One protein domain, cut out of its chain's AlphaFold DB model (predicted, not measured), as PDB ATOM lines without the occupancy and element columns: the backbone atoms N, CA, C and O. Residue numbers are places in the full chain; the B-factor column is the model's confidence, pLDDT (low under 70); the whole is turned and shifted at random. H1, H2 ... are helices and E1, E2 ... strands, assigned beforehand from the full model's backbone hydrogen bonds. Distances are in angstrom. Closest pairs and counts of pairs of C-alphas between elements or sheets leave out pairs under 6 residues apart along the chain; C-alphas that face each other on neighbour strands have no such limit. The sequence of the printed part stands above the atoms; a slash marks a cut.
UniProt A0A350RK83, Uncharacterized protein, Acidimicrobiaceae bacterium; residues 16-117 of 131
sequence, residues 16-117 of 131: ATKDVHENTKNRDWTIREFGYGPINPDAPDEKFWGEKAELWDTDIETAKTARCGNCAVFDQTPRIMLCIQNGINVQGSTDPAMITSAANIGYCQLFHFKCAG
ATOM      1  N   ALA A  16     111.859 116.091 109.039       97.62
ATOM      2  CA  ALA A  16     111.793 116.183 107.576       97.62
ATOM      3  C   ALA A  16     112.018 117.593 106.988       97.62
ATOM      4  O   ALA A  16     112.118 117.745 105.765       97.62
ATOM      5  N   THR A  17     112.090 118.644 107.814       96.88
ATOM      6  CA  THR A  17     112.529 119.971 107.342       96.88
ATOM      7  C   THR A  17     114.039 120.006 107.095       96.88
ATOM      8  O   THR A  17     114.481 120.663 106.150       96.88
ATOM      9  N   LYS A  18     114.805 119.222 107.867       95.06
ATOM     10  CA  LYS A  18     116.275 119.196 107.877       95.06
ATOM     11  C   LYS A  18     116.867 117.920 107.284       95.06
ATOM     12  O   LYS A  18     117.854 117.990 106.567       95.06
ATOM     13  N   ASP A  19     116.261 116.774 107.569       96.19
ATOM     14  CA  ASP A  19     116.724 115.474 107.098       96.19
ATOM     15  C   ASP A  19     116.094 115.137 105.744       96.19
ATOM     16  O   ASP A  19     114.869 115.038 105.611       96.19
ATOM     17  N   VAL A  20     116.943 114.967 104.732       95.94
ATOM     18  CA  VAL A  20     116.521 114.598 103.383       95.94
ATOM     19  C   VAL A  20     115.973 113.174 103.323       95.94
ATOM     20  O   VAL A  20     115.030 112.953 102.574       95.94
ATOM     21  N   HIS A  21     116.478 112.235 104.128       97.44
ATOM     22  CA  HIS A  21     116.023 110.844 104.114       97.44
ATOM     23  C   HIS A  21     114.605 110.715 104.659       97.44
ATOM     24  O   HIS A  21     113.756 110.088 104.027       97.44
ATOM     25  N   GLU A  22     114.320 111.349 105.798       98.38
ATOM     26  CA  GLU A  22     112.962 111.369 106.353       98.38
ATOM     27  C   GLU A  22     112.007 112.132 105.420       98.38
ATOM     28  O   GLU A  22     110.885 111.694 105.168       98.38
ATOM     29  N   ASN A  23     112.471 113.237 104.825       98.19
ATOM     30  CA  ASN A  23     111.698 113.981 103.836       98.19
ATOM     31  C   ASN A  23     111.329 113.136 102.610       98.19
ATOM     32  O   ASN A  23     110.162 113.117 102.215       98.19
ATOM     33  N   THR A  24     112.302 112.450 102.003       98.00
ATOM     34  CA  THR A  24     112.068 111.646 100.801       98.00
ATOM     35  C   THR A  24     111.251 110.412 101.120       98.00
ATOM     36  O   THR A  24     110.345 110.102 100.364       98.00
ATOM     37  N   LYS A  25     111.475 109.759 102.264       98.62
ATOM     38  CA  LYS A  25     110.648 108.638 102.726       98.62
ATOM     39  C   LYS A  25     109.168 109.021 102.796       98.62
ATOM     40  O   LYS A  25     108.328 108.311 102.242       98.62
ATOM     41  N   ASN A  26     108.857 110.155 103.421       98.75
ATOM     42  CA  ASN A  26     107.481 110.630 103.574       98.75
ATOM     43  C   ASN A  26     106.885 111.092 102.237       98.75
ATOM     44  O   ASN A  26     105.745 110.756 101.911       98.75
ATOM     45  N   ARG A  27     107.673 111.791 101.411       98.56
ATOM     46  CA  ARG A  27     107.272 112.178 100.054       98.56
ATOM     47  C   ARG A  27     106.968 110.954  99.191       98.56
ATOM     48  O   ARG A  27     105.924 110.920  98.558       98.56
ATOM     49  N   ASP A  28     107.854 109.965  99.161       98.50
ATOM     50  CA  ASP A  28     107.738 108.794  98.289       98.50
ATOM     51  C   ASP A  28     106.569 107.900  98.718       98.50
ATOM     52  O   ASP A  28     105.868 107.351  97.871       98.50
ATOM     53  N   TRP A  29     106.301 107.805 100.023       98.62
ATOM     54  CA  TRP A  29     105.064 107.207 100.524       98.62
ATOM     55  C   TRP A  29     103.829 107.985 100.052       98.62
ATOM     56  O   TRP A  29     102.905 107.384  99.517       98.62
ATOM     57  N   THR A  30     103.844 109.319 100.125       98.69
ATOM     58  CA  THR A  30     102.724 110.148  99.643       98.69
ATOM     59  C   THR A  30     102.526 110.050  98.125       98.69
ATOM     60  O   THR A  30     101.399 110.093  97.647       98.69
ATOM     61  N   ILE A  31     103.601 109.893  97.345       98.50
ATOM     62  CA  ILE A  31     103.518 109.641  95.898       98.50
ATOM     63  C   ILE A  31     102.773 108.329  95.633       98.50
ATOM     64  O   ILE A  31     101.886 108.305  94.787       98.50
ATOM     65  N   ARG A  32     103.124 107.253  96.350       98.38
ATOM     66  CA  ARG A  32     102.538 105.923  96.132       98.38
ATOM     67  C   ARG A  32     101.096 105.808  96.615       98.38
ATOM     68  O   ARG A  32     100.285 105.226  95.911       98.38
ATOM     69  N   GLU A  33     100.801 106.340  97.798       98.31
ATOM     70  CA  GLU A  33      99.515 106.105  98.470       98.31
ATOM     71  C   GLU A  33      98.489 107.226  98.243       98.31
ATOM     72  O   GLU A  33      97.293 106.991  98.372       98.31
ATOM     73  N   PHE A  34      98.943 108.447  97.931       98.31
ATOM     74  CA  PHE A  34      98.085 109.639  97.798       98.31
ATOM     75  C   PHE A  34      98.441 110.490  96.573       98.31
ATOM     76  O   PHE A  34      98.178 111.698  96.543       98.31
ATOM     77  N   GLY A  35      99.131 109.892  95.598       97.94
ATOM     78  CA  GLY A  35      99.402 110.488  94.296       97.94
ATOM     79  C   GLY A  35      99.982 111.902  94.355       97.94
ATOM     80  O   GLY A  35      99.505 112.787  93.642       97.94
ATOM     81  N   TYR A  36     100.976 112.149  95.215       98.50
ATOM     82  CA  TYR A  36     101.657 113.443  95.258       98.50
ATOM     83  C   TYR A  36     102.364 113.764  93.929       98.50
ATOM     84  O   TYR A  36     103.273 113.048  93.514       98.50
ATOM     85  N   GLY A  37     101.998 114.862  93.267       97.62
ATOM     86  CA  GLY A  37     102.532 115.192  91.945       97.62
ATOM     87  C   GLY A  37     101.843 116.378  91.256       97.62
ATOM     88  O   GLY A  37     101.253 117.219  91.940       97.62
ATOM     89  N   PRO A  38     101.943 116.478  89.917       96.94
ATOM     90  CA  PRO A  38     102.881 115.726  89.079       96.94
ATOM     91  C   PRO A  38     104.323 116.190  89.356       96.94
ATOM     92  O   PRO A  38     104.555 117.148  90.106       96.94
ATOM     93  N   ILE A  39     105.326 115.519  88.780       93.81
ATOM     94  CA  ILE A  39     106.732 115.909  88.991       93.81
ATOM     95  C   ILE A  39     107.004 117.337  88.496       93.81
ATOM     96  O   ILE A  39     107.609 118.128  89.223       93.81
ATOM     97  N   ASN A  40     106.510 117.674  87.307       93.94
ATOM     98  CA  ASN A  40     106.579 119.005  86.726       93.94
ATOM     99  C   ASN A  40     105.152 119.490  86.420       93.94
ATOM    100  O   ASN A  40     104.580 119.054  85.424       93.94
ATOM    101  N   PRO A  41     104.578 120.370  87.257       92.06
ATOM    102  CA  PRO A  41     103.256 120.950  87.028       92.06
ATOM    103  C   PRO A  41     103.093 121.733  85.721       92.06
ATOM    104  O   PRO A  41     101.957 121.881  85.278       92.06
ATOM    105  N   ASP A  42     104.192 122.209  85.123       92.56
ATOM    106  CA  ASP A  42     104.177 122.994  83.881       92.56
ATOM    107  C   ASP A  42     104.219 122.112  82.623       92.56
ATOM    108  O   ASP A  42     103.958 122.582  81.516       92.56
ATOM    109  N   ALA A  43     104.560 120.828  82.773       94.81
ATOM    110  CA  ALA A  43     104.512 119.872  81.677       94.81
ATOM    111  C   ALA A  43     103.092 119.291  81.539       94.81
ATOM    112  O   ALA A  43     102.437 119.034  82.554       94.81
ATOM    113  N   PRO A  44     102.614 119.029  80.309       94.44
ATOM    114  CA  PRO A  44     101.383 118.276  80.107       94.44
ATOM    115  C   PRO A  44     101.471 116.893  80.763       94.44
ATOM    116  O   PRO A  44     102.409 116.138  80.511       94.44
ATOM    117  N   ASP A  45     100.478 116.564  81.586       96.69
ATOM    118  CA  ASP A  45     100.330 115.257  82.235       96.69
ATOM    119  C   ASP A  45      98.835 114.927  82.361       96.69
ATOM    120  O   ASP A  45      98.232 114.992  83.433       96.69
ATOM    121  N   GLU A  46      98.199 114.682  81.212       96.56
ATOM    122  CA  GLU A  46      96.752 114.445  81.128       96.56
ATOM    123  C   GLU A  46      96.310 113.262  81.986       96.56
ATOM    124  O   GLU A  46      95.251 113.322  82.604       96.56
ATOM    125  N   LYS A  47      97.143 112.217  82.079       97.44
ATOM    126  CA  LYS A  47      96.853 111.046  82.904       97.44
ATOM    127  C   LYS A  47      96.794 111.417  84.385       97.44
ATOM    128  O   LYS A  47      95.788 111.130  85.023       97.44
ATOM    129  N   PHE A  48      97.826 112.077  84.921       98.31
ATOM    130  CA  PHE A  48      97.841 112.470  86.332       98.31
ATOM    131  C   PHE A  48      96.646 113.363  86.679       98.31
ATOM    132  O   PHE A  48      95.966 113.138  87.678       98.31
ATOM    133  N   TRP A  49      96.378 114.381  85.857       98.19
ATOM    134  CA  TRP A  49      95.269 115.297  86.120       98.19
ATOM    135  C   TRP A  49      93.904 114.640  85.928       98.19
ATOM    136  O   TRP A  49      92.986 114.964  86.675       98.19
ATOM    137  N   GLY A  50      93.783 113.705  84.983       98.31
ATOM    138  CA  GLY A  50      92.592 112.880  84.799       98.31
ATOM    139  C   GLY A  50      92.290 112.028  86.029       98.31
ATOM    140  O   GLY A  50      91.163 112.047  86.506       98.31
ATOM    141  N   GLU A  51      93.301 111.380  86.615       98.44
ATOM    142  CA  GLU A  51      93.147 110.605  87.857       98.44
ATOM    143  C   GLU A  51      92.703 111.492  89.038       98.44
ATOM    144  O   GLU A  51      91.885 111.072  89.855       98.44
ATOM    145  N   LYS A  52      93.181 112.747  89.124       98.44
ATOM    146  CA  LYS A  52      92.686 113.704  90.137       98.44
ATOM    147  C   LYS A  52      91.247 114.126  89.873       98.44
ATOM    148  O   LYS A  52      90.458 114.199  90.808       98.44
ATOM    149  N   ALA A  53      90.921 114.427  88.624       98.50
ATOM    150  CA  ALA A  53      89.580 114.818  88.220       98.50
ATOM    151  C   ALA A  53      88.564 113.704  88.529       98.50
ATOM    152  O   ALA A  53      87.532 113.974  89.135       98.50
ATOM    153  N   GLU A  54      88.910 112.452  88.217       98.62
ATOM    154  CA  GLU A  54      88.106 111.266  88.526       98.62
ATOM    155  C   GLU A  54      87.930 111.066  90.036       98.62
ATOM    156  O   GLU A  54      86.805 110.893  90.500       98.62
ATOM    157  N   LEU A  55      89.013 111.155  90.821       98.31
ATOM    158  CA  LEU A  55      88.952 111.008  92.280       98.31
ATOM    159  C   LEU A  55      87.986 112.005  92.938       98.31
ATOM    160  O   LEU A  55      87.305 111.662  93.905       98.31
ATOM    161  N   TRP A  56      87.961 113.242  92.440       97.44
ATOM    162  CA  TRP A  56      87.189 114.342  93.018       97.44
ATOM    163  C   TRP A  56      85.858 114.611  92.300       97.44
ATOM    164  O   TRP A  56      85.220 115.617  92.606       97.44
ATOM    165  N   ASP A  57      85.447 113.736  91.373       98.12
ATOM    166  CA  ASP A  57      84.230 113.871  90.554       98.12
ATOM    167  C   ASP A  57      84.099 115.273  89.924       98.12
ATOM    168  O   ASP A  57      83.120 116.001  90.097       98.12
ATOM    169  N   THR A  58      85.166 115.705  89.249       98.06
ATOM    170  CA  THR A  58      85.289 117.051  88.679       98.06
ATOM    171  C   THR A  58      86.020 117.034  87.335       98.06
ATOM    172  O   THR A  58      86.376 115.978  86.818       98.06
ATOM    173  N   ASP A  59      86.228 118.201  86.725       98.50
ATOM    174  CA  ASP A  59      87.006 118.339  85.494       98.50
ATOM    175  C   ASP A  59      88.503 118.598  85.772       98.50
ATOM    176  O   ASP A  59      88.910 119.003  86.864       98.50
ATOM    177  N   ILE A  60      89.347 118.375  84.760       97.88
ATOM    178  CA  ILE A  60      90.807 118.547  84.853       97.88
ATOM    179  C   ILE A  60      91.205 119.972  85.257       97.88
ATOM    180  O   ILE A  60      92.172 120.151  86.000       97.88
ATOM    181  N   GLU A  61      90.496 120.990  84.775       97.56
ATOM    182  CA  GLU A  61      90.834 122.383  85.059       97.56
ATOM    183  C   GLU A  61      90.515 122.730  86.514       97.56
ATOM    184  O   GLU A  61      91.350 123.320  87.202       97.56
ATOM    185  N   THR A  62      89.380 122.259  87.030       98.25
ATOM    186  CA  THR A  62      89.032 122.367  88.446       98.25
ATOM    187  C   THR A  62      90.026 121.593  89.316       98.25
ATOM    188  O   THR A  62      90.556 122.157  90.280       98.25
ATOM    189  N   ALA A  63      90.383 120.356  88.955       97.88
ATOM    190  CA  ALA A  63      91.373 119.553  89.684       97.88
ATOM    191  C   ALA A  63      92.751 120.239  89.753       97.88
ATOM    192  O   ALA A  63      93.418 120.224  90.790       97.88
ATOM    193  N   LYS A  64      93.165 120.923  88.677       97.50
ATOM    194  CA  LYS A  64      94.398 121.726  88.637       97.50
ATOM    195  C   LYS A  64      94.376 122.929  89.581       97.50
ATOM    196  O   LYS A  64      95.448 123.492  89.813       97.50
ATOM    197  N   THR A  65      93.241 123.345  90.137       97.44
ATOM    198  CA  THR A  65      93.206 124.431  91.135       97.44
ATOM    199  C   THR A  65      93.583 123.959  92.540       97.44
ATOM    200  O   THR A  65      94.066 124.761  93.344       97.44
ATOM    201  N   ALA A  66      93.432 122.666  92.840       97.75
ATOM    202  CA  ALA A  66      93.789 122.080  94.125       97.75
ATOM    203  C   ALA A  66      95.314 121.936  94.223       97.75
ATOM    204  O   ALA A  66      95.901 121.026  93.642       97.75
ATOM    205  N   ARG A  67      95.989 122.855  94.925       97.94
ATOM    206  CA  ARG A  67      97.458 122.923  95.017       97.94
ATOM    207  C   ARG A  67      97.920 122.955  96.469       97.94
ATOM    208  O   ARG A  67      97.248 123.502  97.333       97.94
ATOM    209  N   CYS A  68      99.112 122.442  96.767       98.38
ATOM    210  CA  CYS A  68      99.715 122.575  98.096       98.38
ATOM    211  C   CYS A  68      99.721 124.046  98.546       98.38
ATOM    212  O   CYS A  68      99.384 124.333  99.687       98.38
ATOM    213  N   GLY A  69     100.012 124.984  97.639       97.81
ATOM    214  CA  GLY A  69     100.078 126.414  97.940       97.81
ATOM    215  C   GLY A  69      98.765 127.051  98.413       97.81
ATOM    216  O   GLY A  69      98.827 128.110  99.027       97.81
ATOM    217  N   ASN A  70      97.606 126.426  98.169       97.94
ATOM    218  CA  ASN A  70      96.302 126.859  98.691       97.94
ATOM    219  C   ASN A  70      95.661 125.827  99.643       97.94
ATOM    220  O   ASN A  70      94.472 125.910  99.957       97.94
ATOM    221  N   CYS A  71      96.455 124.866 100.125       98.38
ATOM    222  CA  CYS A  71      96.012 123.790 101.001       98.38
ATOM    223  C   CYS A  71      96.116 124.194 102.481       98.38
ATOM    224  O   CYS A  71      97.170 124.647 102.928       98.38
ATOM    225  N   ALA A  72      95.060 123.997 103.271       98.25
ATOM    226  CA  ALA A  72      94.966 124.415 104.676       98.25
ATOM    227  C   ALA A  72      96.001 123.757 105.603       98.25
ATOM    228  O   ALA A  72      96.267 124.257 106.690       98.25
ATOM    229  N   VAL A  73      96.608 122.649 105.171       97.81
ATOM    230  CA  VAL A  73      97.655 121.931 105.917       97.81
ATOM    231  C   VAL A  73      99.069 122.267 105.440       97.81
ATOM    232  O   VAL A  73     100.034 121.632 105.865       97.81
ATOM    233  N   PHE A  74      99.205 123.226 104.527       98.56
ATOM    234  CA  PHE A  74     100.485 123.685 104.013       98.56
ATOM    235  C   PHE A  74     101.028 124.814 104.884       98.56
ATOM    236  O   PHE A  74     100.532 125.939 104.852       98.56
ATOM    237  N   ASP A  75     102.040 124.501 105.686       98.25
ATOM    238  CA  ASP A  75     102.604 125.405 106.678       98.25
ATOM    239  C   ASP A  75     103.781 126.204 106.119       98.25
ATOM    240  O   ASP A  75     104.822 125.645 105.757       98.25
ATOM    241  N   GLN A  76     103.594 127.522 106.063       97.94
ATOM    242  CA  GLN A  76     104.612 128.514 105.733       97.94
ATOM    243  C   GLN A  76     104.791 129.543 106.859       97.94
ATOM    244  O   GLN A  76     105.221 130.669 106.600       97.94
ATOM    245  N   THR A  77     104.491 129.169 108.107       97.19
ATOM    246  CA  THR A  77     104.768 130.022 109.267       97.19
ATOM    247  C   THR A  77     106.256 130.384 109.321       97.19
ATOM    248  O   THR A  77     107.104 129.552 108.966       97.19
ATOM    249  N   PRO A  78     106.634 131.578 109.823       96.25
ATOM    250  CA  PRO A  78     108.034 131.999 109.892       96.25
ATOM    251  C   PRO A  78     108.948 130.963 110.557       96.25
ATOM    252  O   PRO A  78     110.071 130.732 110.110       96.25
ATOM    253  N   ARG A  79     108.443 130.273 111.589       95.25
ATOM    254  CA  ARG A  79     109.164 129.197 112.280       95.25
ATOM    255  C   ARG A  79     109.474 128.027 111.347       95.25
ATOM    256  O   ARG A  79     110.611 127.559 111.315       95.25
ATOM    257  N   ILE A  80     108.472 127.521 110.629       96.94
ATOM    258  CA  ILE A  80     108.644 126.381 109.725       96.94
ATOM    259  C   ILE A  80     109.536 126.752 108.546       96.94
ATOM    260  O   ILE A  80     110.430 125.978 108.206       96.94
ATOM    261  N   MET A  81     109.365 127.944 107.976       97.12
ATOM    262  CA  MET A  81     110.219 128.400 106.882       97.12
ATOM    263  C   MET A  81     111.680 128.512 107.316       97.12
ATOM    264  O   MET A  81     112.554 128.008 106.613       97.12
ATOM    265  N   LEU A  82     111.947 129.036 108.517       95.56
ATOM    266  CA  LEU A  82     113.293 129.051 109.093       95.56
ATOM    267  C   LEU A  82     113.853 127.631 109.286       95.56
ATOM    268  O   LEU A  82     115.020 127.374 108.996       95.56
ATOM    269  N   CYS A  83     113.032 126.680 109.743       96.38
ATOM    270  CA  CYS A  83     113.437 125.278 109.864       96.38
ATOM    271  C   CYS A  83     113.822 124.655 108.516       96.38
ATOM    272  O   CYS A  83     114.808 123.921 108.449       96.38
ATOM    273  N   ILE A  84     113.055 124.943 107.462       97.00
ATOM    274  CA  ILE A  84     113.313 124.460 106.104       97.00
ATOM    275  C   ILE A  84     114.593 125.085 105.554       97.00
ATOM    276  O   ILE A  84     115.453 124.348 105.087       97.00
ATOM    277  N   GLN A  85     114.742 126.408 105.650       95.56
ATOM    278  CA  GLN A  85     115.912 127.146 105.161       95.56
ATOM    279  C   GLN A  85     117.203 126.671 105.834       95.56
ATOM    280  O   GLN A  85     118.159 126.335 105.144       95.56
ATOM    281  N   ASN A  86     117.193 126.516 107.161       93.00
ATOM    282  CA  ASN A  86     118.327 125.970 107.918       93.00
ATOM    283  C   ASN A  86     118.606 124.487 107.615       93.00
ATOM    284  O   ASN A  86     119.653 123.966 107.991       93.00
ATOM    285  N   GLY A  87     117.654 123.786 106.998       92.94
ATOM    286  CA  GLY A  87     117.798 122.412 106.530       92.94
ATOM    287  C   GLY A  87     118.328 122.291 105.100       92.94
ATOM    288  O   GLY A  87     118.577 121.177 104.642       92.94
ATOM    289  N   ILE A  88     118.468 123.399 104.367       91.88
ATOM    290  CA  ILE A  88     119.051 123.403 103.026       91.88
ATOM    291  C   ILE A  88     120.558 123.593 103.172       91.88
ATOM    292  O   ILE A  88     121.029 124.645 103.595       91.88
ATOM    293  N   ASN A  89     121.321 122.572 102.790       85.19
ATOM    294  CA  ASN A  89     122.780 122.613 102.804       85.19
ATOM    295  C   ASN A  89     123.318 123.388 101.588       85.19
ATOM    296  O   ASN A  89     123.800 122.792 100.623       85.19
ATOM    297  N   VAL A  90     123.168 124.713 101.600       84.62
ATOM    298  CA  VAL A  90     123.758 125.594 100.583       84.62
ATOM    299  C   VAL A  90     125.276 125.682 100.761       84.62
ATOM    300  O   VAL A  90     125.781 125.736 101.880       84.62
ATOM    301  N   GLN A  91     126.011 125.723  99.651       79.88
ATOM    302  CA  GLN A  91     127.438 126.050  99.631       79.88
ATOM    303  C   GLN A  91     127.633 127.398  98.929       79.88
ATOM    304  O   GLN A  91     126.945 127.698  97.956       79.88
ATOM    305  N   GLY A  92     128.577 128.212  99.406       79.50
ATOM    306  CA  GLY A  92     128.860 129.524  98.819       79.50
ATOM    307  C   GLY A  92     127.829 130.595  99.193       79.50
ATOM    308  O   GLY A  92     127.336 130.625 100.314       79.50
ATOM    309  N   SER A  93     127.536 131.510  98.265       82.94
ATOM    310  CA  SER A  93     126.721 132.712  98.512       82.94
ATOM    311  C   SER A  93     125.222 132.539  98.232       82.94
ATOM    312  O   SER A  93     124.496 133.529  98.154       82.94
ATOM    313  N   THR A  94     124.743 131.312  98.015       88.94
ATOM    314  CA  THR A  94     123.323 131.063  97.741       88.94
ATOM    315  C   THR A  94     122.497 131.219  99.013       88.94
ATOM    316  O   THR A  94     122.677 130.468  99.964       88.94
ATOM    317  N   ASP A  95     121.546 132.152  99.001       91.00
ATOM    318  CA  ASP A  95     120.562 132.305 100.072       91.00
ATOM    319  C   ASP A  95     119.494 131.188  99.993       91.00
ATOM    320  O   ASP A  95     118.784 131.093  98.981       91.00
ATOM    321  N   PRO A  96     119.324 130.348 101.036       92.62
ATOM    322  CA  PRO A  96     118.254 129.351 101.108       92.62
ATOM    323  C   PRO A  96     116.851 129.929 100.886       92.62
ATOM    324  O   PRO A  96     115.971 129.223 100.383       92.62
ATOM    325  N   ALA A  97     116.632 131.206 101.219       92.69
ATOM    326  CA  ALA A  97     115.362 131.878 100.994       92.69
ATOM    327  C   ALA A  97     114.989 131.903  99.504       92.69
ATOM    328  O   ALA A  97     113.827 131.648  99.175       92.69
ATOM    329  N   MET A  98     115.964 132.093  98.604       93.50
ATOM    330  CA  MET A  98     115.733 132.049  97.156       93.50
ATOM    331  C   MET A  98     115.215 130.680  96.710       93.50
ATOM    332  O   MET A  98     114.245 130.610  95.960       93.50
ATOM    333  N   ILE A  99     115.797 129.590  97.223       91.62
ATOM    334  CA  ILE A  99     115.367 128.218  96.908       91.62
ATOM    335  C   ILE A  99     113.943 127.975  97.417       91.62
ATOM    336  O   ILE A  99     113.091 127.470  96.684       91.62
ATOM    337  N   THR A 100     113.661 128.355  98.669       94.88
ATOM    338  CA  THR A 100     112.323 128.161  99.248       94.88
ATOM    339  C   THR A 100     111.246 128.995  98.560       94.88
ATOM    340  O   THR A 100     110.126 128.511  98.404       94.88
ATOM    341  N   SER A 101     111.584 130.206  98.113       95.19
ATOM    342  CA  SER A 101     110.676 131.091  97.382       95.19
ATOM    343  C   SER A 101     110.396 130.568  95.972       95.19
ATOM    344  O   SER A 101     109.235 130.440  95.590       95.19
ATOM    345  N   ALA A 102     111.437 130.160  95.233       94.25
ATOM    346  CA  ALA A 102     111.308 129.691  93.852       94.25
ATOM    347  C   ALA A 102     110.365 128.484  93.714       94.25
ATOM    348  O   ALA A 102     109.590 128.405  92.768       94.25
ATOM    349  N   ALA A 103     110.399 127.559  94.675       93.69
ATOM    350  CA  ALA A 103     109.524 126.386  94.682       93.69
ATOM    351  C   ALA A 103     108.221 126.586  95.482       93.69
ATOM    352  O   ALA A 103     107.451 125.630  95.625       93.69
ATOM    353  N   ASN A 104     107.983 127.793  96.022       97.25
ATOM    354  CA  ASN A 104     106.923 128.083  96.989       97.25
ATOM    355  C   ASN A 104     106.828 126.950  98.024       97.25
ATOM    356  O   ASN A 104     105.829 126.242  98.070       97.25
ATOM    357  N   ILE A 105     107.922 126.673  98.741       97.50
ATOM    358  CA  ILE A 105     108.021 125.518  99.645       97.50
ATOM    359  C   ILE A 105     107.201 125.762 100.914       97.50
ATOM    360  O   ILE A 105     107.154 126.876 101.430       97.50
ATOM    361  N   GLY A 106     106.614 124.696 101.451       98.00
ATOM    362  CA  GLY A 106     105.987 124.663 102.771       98.00
ATOM    363  C   GLY A 106     106.036 123.257 103.361       98.00
ATOM    364  O   GLY A 106     106.429 122.295 102.694       98.00
ATOM    365  N   TYR A 107     105.671 123.125 104.630       98.38
ATOM    366  CA  TYR A 107     105.622 121.836 105.313       98.38
ATOM    367  C   TYR A 107     104.197 121.281 105.310       98.38
ATOM    368  O   TYR A 107     103.268 121.942 105.761       98.38
ATOM    369  N   CYS A 108     104.012 120.064 104.805       98.44
ATOM    370  CA  CYS A 108     102.718 119.394 104.834       98.44
ATOM    371  C   CYS A 108     102.451 118.829 106.235       98.44
ATOM    372  O   CYS A 108     103.144 117.911 106.675       98.44
ATOM    373  N   GLN A 109     101.427 119.343 106.918       97.44
ATOM    374  CA  GLN A 109     101.038 118.883 108.255       97.44
ATOM    375  C   GLN A 109     100.337 117.512 108.251       97.44
ATOM    376  O   GLN A 109     100.276 116.877 109.294       97.44
ATOM    377  N   LEU A 110      99.846 117.025 107.103       97.12
ATOM    378  CA  LEU A 110      99.265 115.673 107.000       97.12
ATOM    379  C   LEU A 110     100.331 114.591 106.849       97.12
ATOM    380  O   LEU A 110     100.274 113.555 107.501       97.12
ATOM    381  N   PHE A 111     101.299 114.838 105.970       98.38
ATOM    382  CA  PHE A 111     102.235 113.810 105.514       98.38
ATOM    383  C   PHE A 111     103.681 114.074 105.920       98.38
ATOM    384  O   PHE A 111     104.573 113.303 105.590       98.38
ATOM    385  N   HIS A 112     103.928 115.157 106.654       98.19
ATOM    386  CA  HIS A 112     105.195 115.431 107.326       98.19
ATOM    387  C   HIS A 112     106.415 115.478 106.390       98.19
ATOM    388  O   HIS A 112     107.474 114.917 106.679       98.19
ATOM    389  N   PHE A 113     106.291 116.187 105.267       98.56
ATOM    390  CA  PHE A 113     107.402 116.471 104.357       98.56
ATOM    391  C   PHE A 113     107.315 117.893 103.787       98.56
ATOM    392  O   PHE A 113     106.300 118.580 103.900       98.56
ATOM    393  N   LYS A 114     108.411 118.348 103.176       97.94
ATOM    394  CA  LYS A 114     108.486 119.621 102.438       97.94
ATOM    395  C   LYS A 114     107.756 119.468 101.099       97.94
ATOM    396  O   LYS A 114     108.269 118.779 100.219       97.94
ATOM    397  N   CYS A 115     106.598 120.103 100.945       96.56
ATOM    398  CA  CYS A 115     105.855 120.136  99.688       96.56
ATOM    399  C   CYS A 115     106.247 121.375  98.857       96.56
ATOM    400  O   CYS A 115     106.480 122.452  99.407       96.56
ATOM    401  N   ALA A 116     106.297 121.228  97.531       97.88
ATOM    402  CA  ALA A 116     106.314 122.345  96.586       97.88
ATOM    403  C   ALA A 116     104.889 122.855  96.328       97.88
ATOM    404  O   ALA A 116     104.002 122.064  96.000       97.88
ATOM    405  N   GLY A 117     104.672 124.168  96.431       97.69
ATOM    406  CA  GLY A 117     103.337 124.768  96.393       97.69
ATOM    407  C   GLY A 117     102.554 124.500  95.106       97.69
ATOM    408  O   GLY A 117     101.331 124.415  95.156       97.69
TER     409      GLY A 117
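AT A GLANCE: This is residues 16 to 117 of the 131 residues of an uncharacterized protein of Acidimicrobiaceae bacterium (UniProt A0A350RK83). A tiny two-stranded hairpin, E1 and E2, sits in the middle of an elongated domain, with the long helix H1 beside E2 and H4 near E1. H5 makes a corner with H4, while H2 and H3 form a small helical head at one far end, joined to the rest by long links. The printed part has 102 residues, with five named helices followed by two strands, in the antiparallel order E1 - E2; the class is mostly helix. It is compact, with a radius of gyration of the C-alphas of 14.6 A, and spans 45 by 23 by 22 A.

IN THESE COORDINATES: Find C-alpha 105 at (108.021, 125.518, 99.645), where E1, residues 105 to 108, begins; E2 is residues 114 to 116. H1, residues 20 to 34, starts at C-alpha 20 at (116.521, 114.598, 103.383) and runs 19.9 A. H4 is residues 78 to 85, 10.4 A, and H5 residues 96 to 102, 10.1 A. For the head, look at H2, residues 46 to 55, 14.0 A, and H3, residues 60 to 63, ending at (91.373, 119.553, 89.684).

HOW THE PARTS SIT: In the hairpin of E1 and E2, look for N 106 and O 115, 3.0 A apart and within hydrogen-bond range. Residues 74 to 75 pair antiparallel with 107 to 108 of E1. The closest C-alphas of H1 and E2, Asn 23 and Lys 114, are 6.6 A apart; those of H4 and E1, Met 81 and Gly 106, 7.0 A. H4 and H5 touch, closest at C-alphas 85 and 96, 5.2 A, about perpendicular at 80 degrees. H2 and H3 touch, closest at C-alphas 53 and 60, 5.2 A. H1 and H2 are apart. In H1, H2, H4 and H5 every O i to N i+4 pair is within hydrogen-bond range; H3 is too short for one.

THE WHOLE: The C-alphas of Asp 57 and Gly 92, the two farthest apart, are 48.0 A apart. The printed part has no cut; the links H1 to H2 and H3 to H4 are long. No printed residue has a pLDDT under 70.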